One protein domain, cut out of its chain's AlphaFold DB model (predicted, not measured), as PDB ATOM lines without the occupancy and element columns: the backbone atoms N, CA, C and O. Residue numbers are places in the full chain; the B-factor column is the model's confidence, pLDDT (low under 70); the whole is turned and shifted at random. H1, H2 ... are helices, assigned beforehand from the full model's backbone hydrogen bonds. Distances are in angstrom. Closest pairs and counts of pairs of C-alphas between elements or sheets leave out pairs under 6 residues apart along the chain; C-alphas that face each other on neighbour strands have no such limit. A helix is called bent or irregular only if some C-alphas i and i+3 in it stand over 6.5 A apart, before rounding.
ATOM      1  N   ARG A  77      46.307 -11.414  21.617       92.88
ATOM      2  CA  ARG A  77      45.578 -10.146  21.422       92.88
ATOM      3  C   ARG A  77      45.638  -9.665  19.970       92.88
ATOM      4  O   ARG A  77      44.643  -9.159  19.446       92.88
ATOM      5  N   LYS A  78      46.794  -9.813  19.312       95.25
ATOM      6  CA  LYS A  78      46.962  -9.466  17.893       95.25
ATOM      7  C   LYS A  78      46.126 -10.391  17.005       95.25
ATOM      8  O   LYS A  78      45.435  -9.899  16.115       95.25
ATOM      9  N   ARG A  79      46.122 -11.697  17.291       95.19
ATOM     10  CA  ARG A  79      45.317 -12.697  16.572       95.19
ATOM     11  C   ARG A  79      43.817 -12.411  16.668       95.19
ATOM     12  O   ARG A  79      43.133 -12.439  15.648       95.19
ATOM     13  N   ARG A  80      43.308 -12.059  17.854       96.88
ATOM     14  CA  ARG A  80      41.892 -11.691  18.054       96.88
ATOM     15  C   ARG A  80      41.487 -10.449  17.267       96.88
ATOM     16  O   ARG A  80      40.458 -10.467  16.603       96.88
ATOM     17  N   ARG A  81      42.310  -9.395  17.288       97.25
ATOM     18  CA  ARG A  81      42.067  -8.177  16.494       97.25
ATOM     19  C   ARG A  81      42.037  -8.465  14.996       97.25
ATOM     20  O   ARG A  81      41.188  -7.937  14.292       97.25
ATOM     21  N   GLU A  82      42.942  -9.314  14.519       97.81
ATOM     22  CA  GLU A  82      42.980  -9.722  13.115       97.81
ATOM     23  C   GLU A  82      41.746 -10.540  12.724       97.81
ATOM     24  O   GLU A  82      41.165 -10.310  11.664       97.81
ATOM     25  N   LYS A  83      41.315 -11.458  13.597       97.00
ATOM     26  CA  LYS A  83      40.077 -12.222  13.412       97.00
ATOM     27  C   LYS A  83      38.864 -11.291  13.329       97.00
ATOM     28  O   LYS A  83      38.081 -11.433  12.395       97.00
ATOM     29  N   GLN A  84      38.762 -10.313  14.232       97.75
ATOM     30  CA  GLN A  84      37.697  -9.307  14.206       97.75
ATOM     31  C   GLN A  84      37.724  -8.502  12.905       97.75
ATOM     32  O   GLN A  84      36.726  -8.462  12.201       97.75
ATOM     33  N   ARG A  85      38.887  -7.963  12.516       98.38
ATOM     34  CA  ARG A  85      39.034  -7.191  11.273       98.38
ATOM     35  C   ARG A  85      38.582  -7.982  10.043       98.38
ATOM     36  O   ARG A  85      37.959  -7.418   9.150       98.38
ATOM     37  N   ARG A  86      38.911  -9.278   9.968       97.31
ATOM     38  CA  ARG A  86      38.464 -10.149   8.867       97.31
ATOM     39  C   ARG A  86      36.956 -10.373   8.894       97.31
ATOM     40  O   ARG A  86      36.358 -10.378   7.826       97.31
ATOM     41  N   SER A  87      36.376 -10.537  10.081       97.06
ATOM     42  CA  SER A  87      34.928 -10.655  10.261       97.06
ATOM     43  C   SER A  87      34.206  -9.383   9.815       97.06
ATOM     44  O   SER A  87      33.304  -9.467   8.993       97.06
ATOM     45  N   ASP A  88      34.653  -8.214  10.279       97.88
ATOM     46  CA  ASP A  88      34.073  -6.916   9.913       97.88
ATOM     47  C   ASP A  88      34.161  -6.678   8.400       97.88
ATOM     48  O   ASP A  88      33.217  -6.202   7.776       97.88
ATOM     49  N   LEU A  89      35.291  -7.057   7.789       97.31
ATOM     50  CA  LEU A  89      35.477  -6.948   6.347       97.31
ATOM     51  C   LEU A  89      34.533  -7.877   5.575       97.31
ATOM     52  O   LEU A  89      34.015  -7.464   4.544       97.31
ATOM     53  N   SER A  90      34.323  -9.113   6.041       94.69
ATOM     54  CA  SER A  90      33.342 -10.019   5.432       94.69
ATOM     55  C   SER A  90      31.928  -9.438   5.525       94.69
ATOM     56  O   SER A  90      31.280  -9.317   4.490       94.69
ATOM     57  N   ASN A  91      31.518  -8.949   6.700       95.69
ATOM     58  CA  ASN A  91      30.206  -8.321   6.885       95.69
ATOM     59  C   ASN A  91      30.000  -7.117   5.949       95.69
ATOM     60  O   ASN A  91      28.940  -6.972   5.348       95.69
ATOM     61  N   ALA A  92      31.024  -6.280   5.751       97.44
ATOM     62  CA  ALA A  92      30.946  -5.150   4.825       97.44
ATOM     63  C   ALA A  92      30.737  -5.583   3.358       97.44
ATOM     64  O   ALA A  92      30.101  -4.868   2.581       97.44
ATOM     65  N   PHE A  93      31.262  -6.746   2.953       96.31
ATOM     66  CA  PHE A  93      30.991  -7.304   1.624       96.31
ATOM     67  C   PHE A  93      29.567  -7.853   1.505       96.31
ATOM     68  O   PHE A  93      28.963  -7.695   0.444       96.31
ATOM     69  N   ASP A  94      29.022  -8.430   2.574       94.12
ATOM     70  CA  ASP A  94      27.633  -8.895   2.605       94.12
ATOM     71  C   ASP A  94      26.654  -7.716   2.502       94.12
ATOM     72  O   ASP A  94      25.715  -7.750   1.704       94.12
ATOM     73  N   GLU A  95      26.923  -6.621   3.219       96.44
ATOM     74  CA  GLU A  95      26.168  -5.366   3.101       96.44
ATOM     75  C   GLU A  95      26.250  -4.779   1.686       96.44
ATOM     76  O   GLU A  95      25.237  -4.354   1.123       96.44
ATOM     77  N   LEU A  96      27.436  -4.796   1.065       96.38
ATOM     78  CA  LEU A  96      27.610  -4.345  -0.317       96.38
ATOM     79  C   LEU A  96      26.809  -5.209  -1.300       96.38
ATOM     80  O   LEU A  96      26.198  -4.674  -2.227       96.38
ATOM     81  N   ALA A  97      26.799  -6.530  -1.113       93.19
ATOM     82  CA  ALA A  97      26.016  -7.440  -1.938       93.19
ATOM     83  C   ALA A  97      24.513  -7.152  -1.812       93.19
ATOM     84  O   ALA A  97      23.833  -7.009  -2.832       93.19
ATOM     85  N   ALA A  98      24.013  -6.976  -0.585       92.88
ATOM     86  CA  ALA A  98      22.624  -6.602  -0.330       92.88
ATOM     87  C   ALA A  98      22.257  -5.260  -0.990       92.88
ATOM     88  O   ALA A  98      21.227  -5.154  -1.659       92.88
ATOM     89  N   PHE A  99      23.130  -4.255  -0.880       94.88
ATOM     90  CA  PHE A  99      22.931  -2.949  -1.509       94.88
ATOM     91  C   PHE A  99      22.883  -3.034  -3.042       94.88
ATOM     92  O   PHE A  99      22.032  -2.409  -3.673       94.88
ATOM     93  N   ILE A 100      23.761  -3.831  -3.661       93.38
ATOM     94  CA  ILE A 100      23.759  -4.040  -5.118       93.38
ATOM     95  C   ILE A 100      22.425  -4.640  -5.577       93.38
ATOM     96  O   ILE A 100      21.851  -4.152  -6.550       93.38
ATOM     97  N   VAL A 101      21.916  -5.652  -4.866       91.19
ATOM     98  CA  VAL A 101      20.614  -6.277  -5.167       91.19
ATOM     99  C   VAL A 101      19.469  -5.267  -5.041       91.19
ATOM    100  O   VAL A 101      18.563  -5.258  -5.870       91.19
ATOM    101  N   GLN A 102      19.524  -4.378  -4.047       92.62
ATOM    102  CA  GLN A 102      18.511  -3.343  -3.841       92.62
ATOM    103  C   GLN A 102      18.502  -2.278  -4.953       92.62
ATOM    104  O   GLN A 102      17.435  -1.807  -5.343       92.62
ATOM    105  N   VAL A 103      19.676  -1.872  -5.450       92.44
ATOM    106  CA  VAL A 103      19.808  -0.795  -6.450       92.44
ATOM    107  C   VAL A 103      19.607  -1.289  -7.887       92.44
ATOM    108  O   VAL A 103      19.155  -0.521  -8.740       92.44
ATOM    109  N   GLU A 104      19.920  -2.553  -8.176       88.62
ATOM    110  CA  GLU A 104      19.637  -3.200  -9.464       88.62
ATOM    111  C   GLU A 104      18.793  -4.469  -9.280       88.62
ATOM    112  O   GLU A 104      19.297  -5.579  -9.466       88.62
ATOM    113  N   PRO A 105      17.485  -4.332  -8.990       71.56
ATOM    114  CA  PRO A 105      16.607  -5.479  -8.764       71.56
ATOM    115  C   PRO A 105      16.327  -6.336 -10.017       71.56
ATOM    116  O   PRO A 105      15.519  -7.254  -9.938       71.56
ATOM    117  N   THR A 133      32.136 -13.252  -6.651       92.81
ATOM    118  CA  THR A 133      33.409 -12.980  -5.973       92.81
ATOM    119  C   THR A 133      33.447 -11.557  -5.402       92.81
ATOM    120  O   THR A 133      32.806 -10.638  -5.914       92.81
ATOM    121  N   ARG A 134      34.277 -11.318  -4.376       94.75
ATOM    122  CA  ARG A 134      34.509  -9.963  -3.827       94.75
ATOM    123  C   ARG A 134      34.956  -8.959  -4.899       94.75
ATOM    124  O   ARG A 134      34.596  -7.787  -4.834       94.75
ATOM    125  N   LEU A 135      35.721  -9.416  -5.895       95.56
ATOM    126  CA  LEU A 135      36.159  -8.586  -7.018       95.56
ATOM    127  C   LEU A 135      34.984  -8.207  -7.931       95.56
ATOM    128  O   LEU A 135      34.888  -7.057  -8.360       95.56
ATOM    129  N   ASP A 136      34.062  -9.141  -8.172       93.06
ATOM    130  CA  ASP A 136      32.849  -8.885  -8.952       93.06
ATOM    131  C   ASP A 136      31.923  -7.891  -8.247       93.06
ATOM    132  O   ASP A 136      31.381  -7.003  -8.909       93.06
ATOM    133  N   LEU A 137      31.782  -7.978  -6.917       94.81
ATOM    134  CA  LEU A 137      31.025  -7.000  -6.123       94.81
ATOM    135  C   LEU A 137      31.585  -5.584  -6.308       94.81
ATOM    136  O   LEU A 137      30.834  -4.659  -6.617       94.81
ATOM    137  N   ILE A 138      32.910  -5.418  -6.213       97.00
ATOM    138  CA  ILE A 138      33.581  -4.126  -6.434       97.00
ATOM    139  C   ILE A 138      33.340  -3.629  -7.868       97.00
ATOM    140  O   ILE A 138      32.994  -2.464  -8.080       97.00
ATOM    141  N   GLY A 139      33.484  -4.508  -8.864       96.00
ATOM    142  CA  GLY A 139      33.248  -4.171 -10.269       96.00
ATOM    143  C   GLY A 139      31.807  -3.728 -10.545       96.00
ATOM    144  O   GLY A 139      31.587  -2.732 -11.245       96.00
ATOM    145  N   ARG A 140      30.821  -4.425  -9.967       94.88
ATOM    146  CA  ARG A 140      29.394  -4.072 -10.054       94.88
ATOM    147  C   ARG A 140      29.108  -2.740  -9.366       94.88
ATOM    148  O   ARG A 140      28.502  -1.870  -9.990       94.88
ATOM    149  N   ALA A 141      29.619  -2.528  -8.154       96.62
ATOM    150  CA  ALA A 141      29.467  -1.269  -7.427       96.62
ATOM    151  C   ALA A 141      30.013  -0.072  -8.227       96.62
ATOM    152  O   ALA A 141      29.342   0.951  -8.361       96.62
ATOM    153  N   LEU A 142      31.193  -0.212  -8.844       97.75
ATOM    154  CA  LEU A 142      31.772   0.814  -9.722       97.75
ATOM    155  C   LEU A 142      30.905   1.105 -10.951       97.75
ATOM    156  O   LEU A 142      30.769   2.264 -11.352       97.75
ATOM    157  N   ARG A 143      30.315   0.072 -11.560       96.06
ATOM    158  CA  ARG A 143      29.403   0.232 -12.700       96.06
ATOM    159  C   ARG A 143      28.137   0.989 -12.294       96.06
ATOM    160  O   ARG A 143      27.764   1.932 -12.993       96.06
ATOM    161  N   ILE A 144      27.540   0.628 -11.157       95.69
ATOM    162  CA  ILE A 144      26.354   1.289 -10.591       95.69
ATOM    163  C   ILE A 144      26.659   2.755 -10.283       95.69
ATOM    164  O   ILE A 144      25.939   3.632 -10.751       95.69
ATOM    165  N   MET A 145      27.764   3.048  -9.588       97.62
ATOM    166  CA  MET A 145      28.166   4.428  -9.297       97.62
ATOM    167  C   MET A 145      28.291   5.258 -10.581       97.62
ATOM    168  O   MET A 145      27.696   6.328 -10.683       97.62
ATOM    169  N   LYS A 146      28.988   4.753 -11.610       97.50
ATOM    170  CA  LYS A 146      29.115   5.447 -12.907       97.50
ATOM    171  C   LYS A 146      27.769   5.673 -13.603       97.50
ATOM    172  O   LYS A 146      27.584   6.716 -14.228       97.50
ATOM    173  N   ARG A 147      26.845   4.710 -13.525       96.31
ATOM    174  CA  ARG A 147      25.478   4.856 -14.048       96.31
ATOM    175  C   ARG A 147      24.742   5.985 -13.321       96.31
ATOM    176  O   ARG A 147      24.309   6.923 -13.984       96.31
ATOM    177  N   LEU A 148      24.714   5.952 -11.988       96.38
ATOM    178  CA  LEU A 148      24.055   6.963 -11.156       96.38
ATOM    179  C   LEU A 148      24.629   8.372 -11.362       96.38
ATOM    180  O   LEU A 148      23.873   9.337 -11.402       96.38
ATOM    181  N   TYR A 149      25.946   8.512 -11.552       97.75
ATOM    182  CA  TYR A 149      26.552   9.810 -11.876       97.75
ATOM    183  C   TYR A 149      26.031  10.390 -13.196       97.75
ATOM    184  O   TYR A 149      25.723  11.579 -13.251       97.75
ATOM    185  N   ARG A 150      25.900   9.566 -14.247       98.12
ATOM    186  CA  ARG A 150      25.361  10.014 -15.544       98.12
ATOM    187  C   ARG A 150      23.884  10.391 -15.450       98.12
ATOM    188  O   ARG A 150      23.505  11.434 -15.967       98.12
ATOM    189  N   GLU A 151      23.085   9.590 -14.749       97.00
ATOM    190  CA  GLU A 151      21.664   9.883 -14.516       97.00
ATOM    191  C   GLU A 151      21.473  11.171 -13.706       97.00
ATOM    192  O   GLU A 151      20.613  11.987 -14.025       97.00
ATOM    193  N   ASN A 152      22.299  11.404 -12.681       97.62
ATOM    194  CA  ASN A 152      22.251  12.643 -11.905       97.62
ATOM    195  C   ASN A 152      22.639  13.870 -12.739       97.62
ATOM    196  O   ASN A 152      22.004  14.915 -12.614       97.62
ATOM    197  N   GLU A 153      23.651  13.757 -13.599       97.88
ATOM    198  CA  GLU A 153      24.010  14.801 -14.568       97.88
ATOM    199  C   GLU A 153      22.859  15.111 -15.534       97.88
ATOM    200  O   GLU A 153      22.555  16.275 -15.792       97.88
ATOM    201  N   GLU A 154      22.178  14.085 -16.042       97.75
ATOM    202  CA  GLU A 154      21.017  14.253 -16.915       97.75
ATOM    203  C   GLU A 154      19.849  14.934 -16.193       97.75
ATOM    204  O   GLU A 154      19.301  15.915 -16.698       97.75
ATOM    205  N   ARG A 155      19.524  14.497 -14.971       96.56
ATOM    206  CA  ARG A 155      18.490  15.131 -14.137       96.56
ATOM    207  C   ARG A 155      18.795  16.604 -13.876       96.56
ATOM    208  O   ARG A 155      17.891  17.427 -13.987       96.56
ATOM    209  N   LYS A 156      20.057  16.960 -13.606       95.88
ATOM    210  CA  LYS A 156      20.473  18.368 -13.468       95.88
ATOM    211  C   LYS A 156      20.200  19.171 -14.737       95.88
ATOM    212  O   LYS A 156      19.682  20.277 -14.643       95.88
ATOM    213  N   ARG A 157      20.493  18.623 -15.922       95.00
ATOM    214  CA  ARG A 157      20.191  19.300 -17.198       95.00
ATOM    215  C   ARG A 157      18.693  19.477 -17.411       95.00
ATOM    216  O   ARG A 157      18.278  20.521 -17.896       95.00
ATOM    217  N   VAL A 158      17.885  18.484 -17.045       94.12
ATOM    218  CA  VAL A 158      16.421  18.580 -17.131       94.12
ATOM    219  C   VAL A 158      15.894  19.676 -16.204       94.12
ATOM    220  O   VAL A 158      15.107  20.502 -16.655       94.12
ATOM    221  N   ILE A 159      16.376  19.741 -14.959       91.44
ATOM    222  CA  ILE A 159      16.020  20.803 -14.006       91.44
ATOM    223  C   ILE A 159      16.392  22.175 -14.575       91.44
ATOM    224  O   ILE A 159      15.522  23.030 -14.699       91.44
ATOM    225  N   VAL A 160      17.635  22.349 -15.036       90.88
ATOM    226  CA  VAL A 160      18.097  23.606 -15.651       90.88
ATOM    227  C   VAL A 160      17.275  23.972 -16.888       90.88
ATOM    228  O   VAL A 160      17.004  25.143 -17.114       90.88
ATOM    229  N   ASN A 161      16.841  23.000 -17.692       87.81
ATOM    230  CA  ASN A 161      15.994  23.269 -18.853       87.81
ATOM    231  C   ASN A 161      14.576  23.700 -18.455       87.81
ATOM    232  O   ASN A 161      14.014  24.576 -19.109       87.81
ATOM    233  N   ILE A 162      13.997  23.102 -17.411       87.25
ATOM    234  CA  ILE A 162      12.671  23.467 -16.893       87.25
ATOM    235  C   ILE A 162      12.726  24.866 -16.264       87.25
ATOM    236  O   ILE A 162      11.918  25.728 -16.607       87.25
ATOM    237  N   GLU A 163      13.723  25.121 -15.419       86.25
ATOM    238  CA  GLU A 163      13.952  26.420 -14.780       86.25
ATOM    239  C   GLU A 163      14.346  27.495 -15.804       86.25
ATOM    240  O   GLU A 163      13.865  28.621 -15.748       86.25
ATOM    241  N   GLY A 164      15.166  27.146 -16.796       70.25
ATOM    242  CA  GLY A 164      15.658  28.057 -17.829       70.25
ATOM    243  C   GLY A 164      14.624  28.420 -18.897       70.25
ATOM    244  O   GLY A 164      14.655  29.536 -19.411       70.25
ATOM    245  N   ARG A 165      13.672  27.529 -19.221       61.62
ATOM    246  CA  ARG A 165      12.528  27.864 -20.097       61.62
ATOM    247  C   ARG A 165      11.366  28.523 -19.353       61.62
ATOM    248  O   ARG A 165      10.608  29.245 -19.992       61.62
ATOM    249  N   GLY A 166      11.225  28.296 -18.046       55.44
ATOM    250  CA  GLY A 166      10.210  28.942 -17.205       55.44
ATOM    251  C   GLY A 166      10.661  30.247 -16.533       55.44
ATOM    252  O   GLY A 166       9.823  30.986 -16.031       55.44
TER     253      GLY A 166
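This is residues 77 to 105 and 133 to 166 of the 322 residues of the protein "BHLH domain-containing protein" of Fragilariopsis cylindrus CCMP1102 (UniProt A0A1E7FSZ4). Two long helices meet near their ends as a wide, open V: the first part of H2 packs on the later part of H1, and from this one meeting place the free arms of the two helices point away from each other. The arms, residues 77 to 89 of H1 and 145 to 166 of H2, stand free and make the length. The printed part has 63 residues with two named helices, H1 then H2 along the chain, and no named strand; the class is all helix. The whole is extended, with a radius of gyration of the C-alphas of 18.9 A, and the C-alphas span 65 by 23 by 16 A.

H2, residues 134 to 166, is the longest helix. It touches H1, residues 77 to 103, with residues 134 to 141 alone. On H1 the touching part is residues 93 to 100 alone. The closest C-alphas of the two helices are those of Ala 97 and Leu 137, 6.5 A apart. Their lines stand at a steep tilt of 46 degrees, and they run the same way. Their centres are 27.5 A apart. In H1 and H2 every O i to N i+4 pair is within hydrogen-bond range.

H2 has 33 residues and measures 47.8 A from C-alpha 134 at (34.509, -9.963, -3.827) to C-alpha 166 at (10.210, 28.942, -17.205). H1 has 27 residues and measures 39.1 A from first to last C-alpha, beginning with C-alpha 77 at (45.578, -10.146, 21.422). Neither helix is bent.

The two C-alphas farthest apart are those of Arg 77 and Gly 166, at 65.4 A. Residues 106 to 132 are cut out and not printed, and C-alphas 105 and 133 are 18.6 A apart across the cut. The mean pLDDT of the printed part is 93.2, and residues 165 to 166 are under 70.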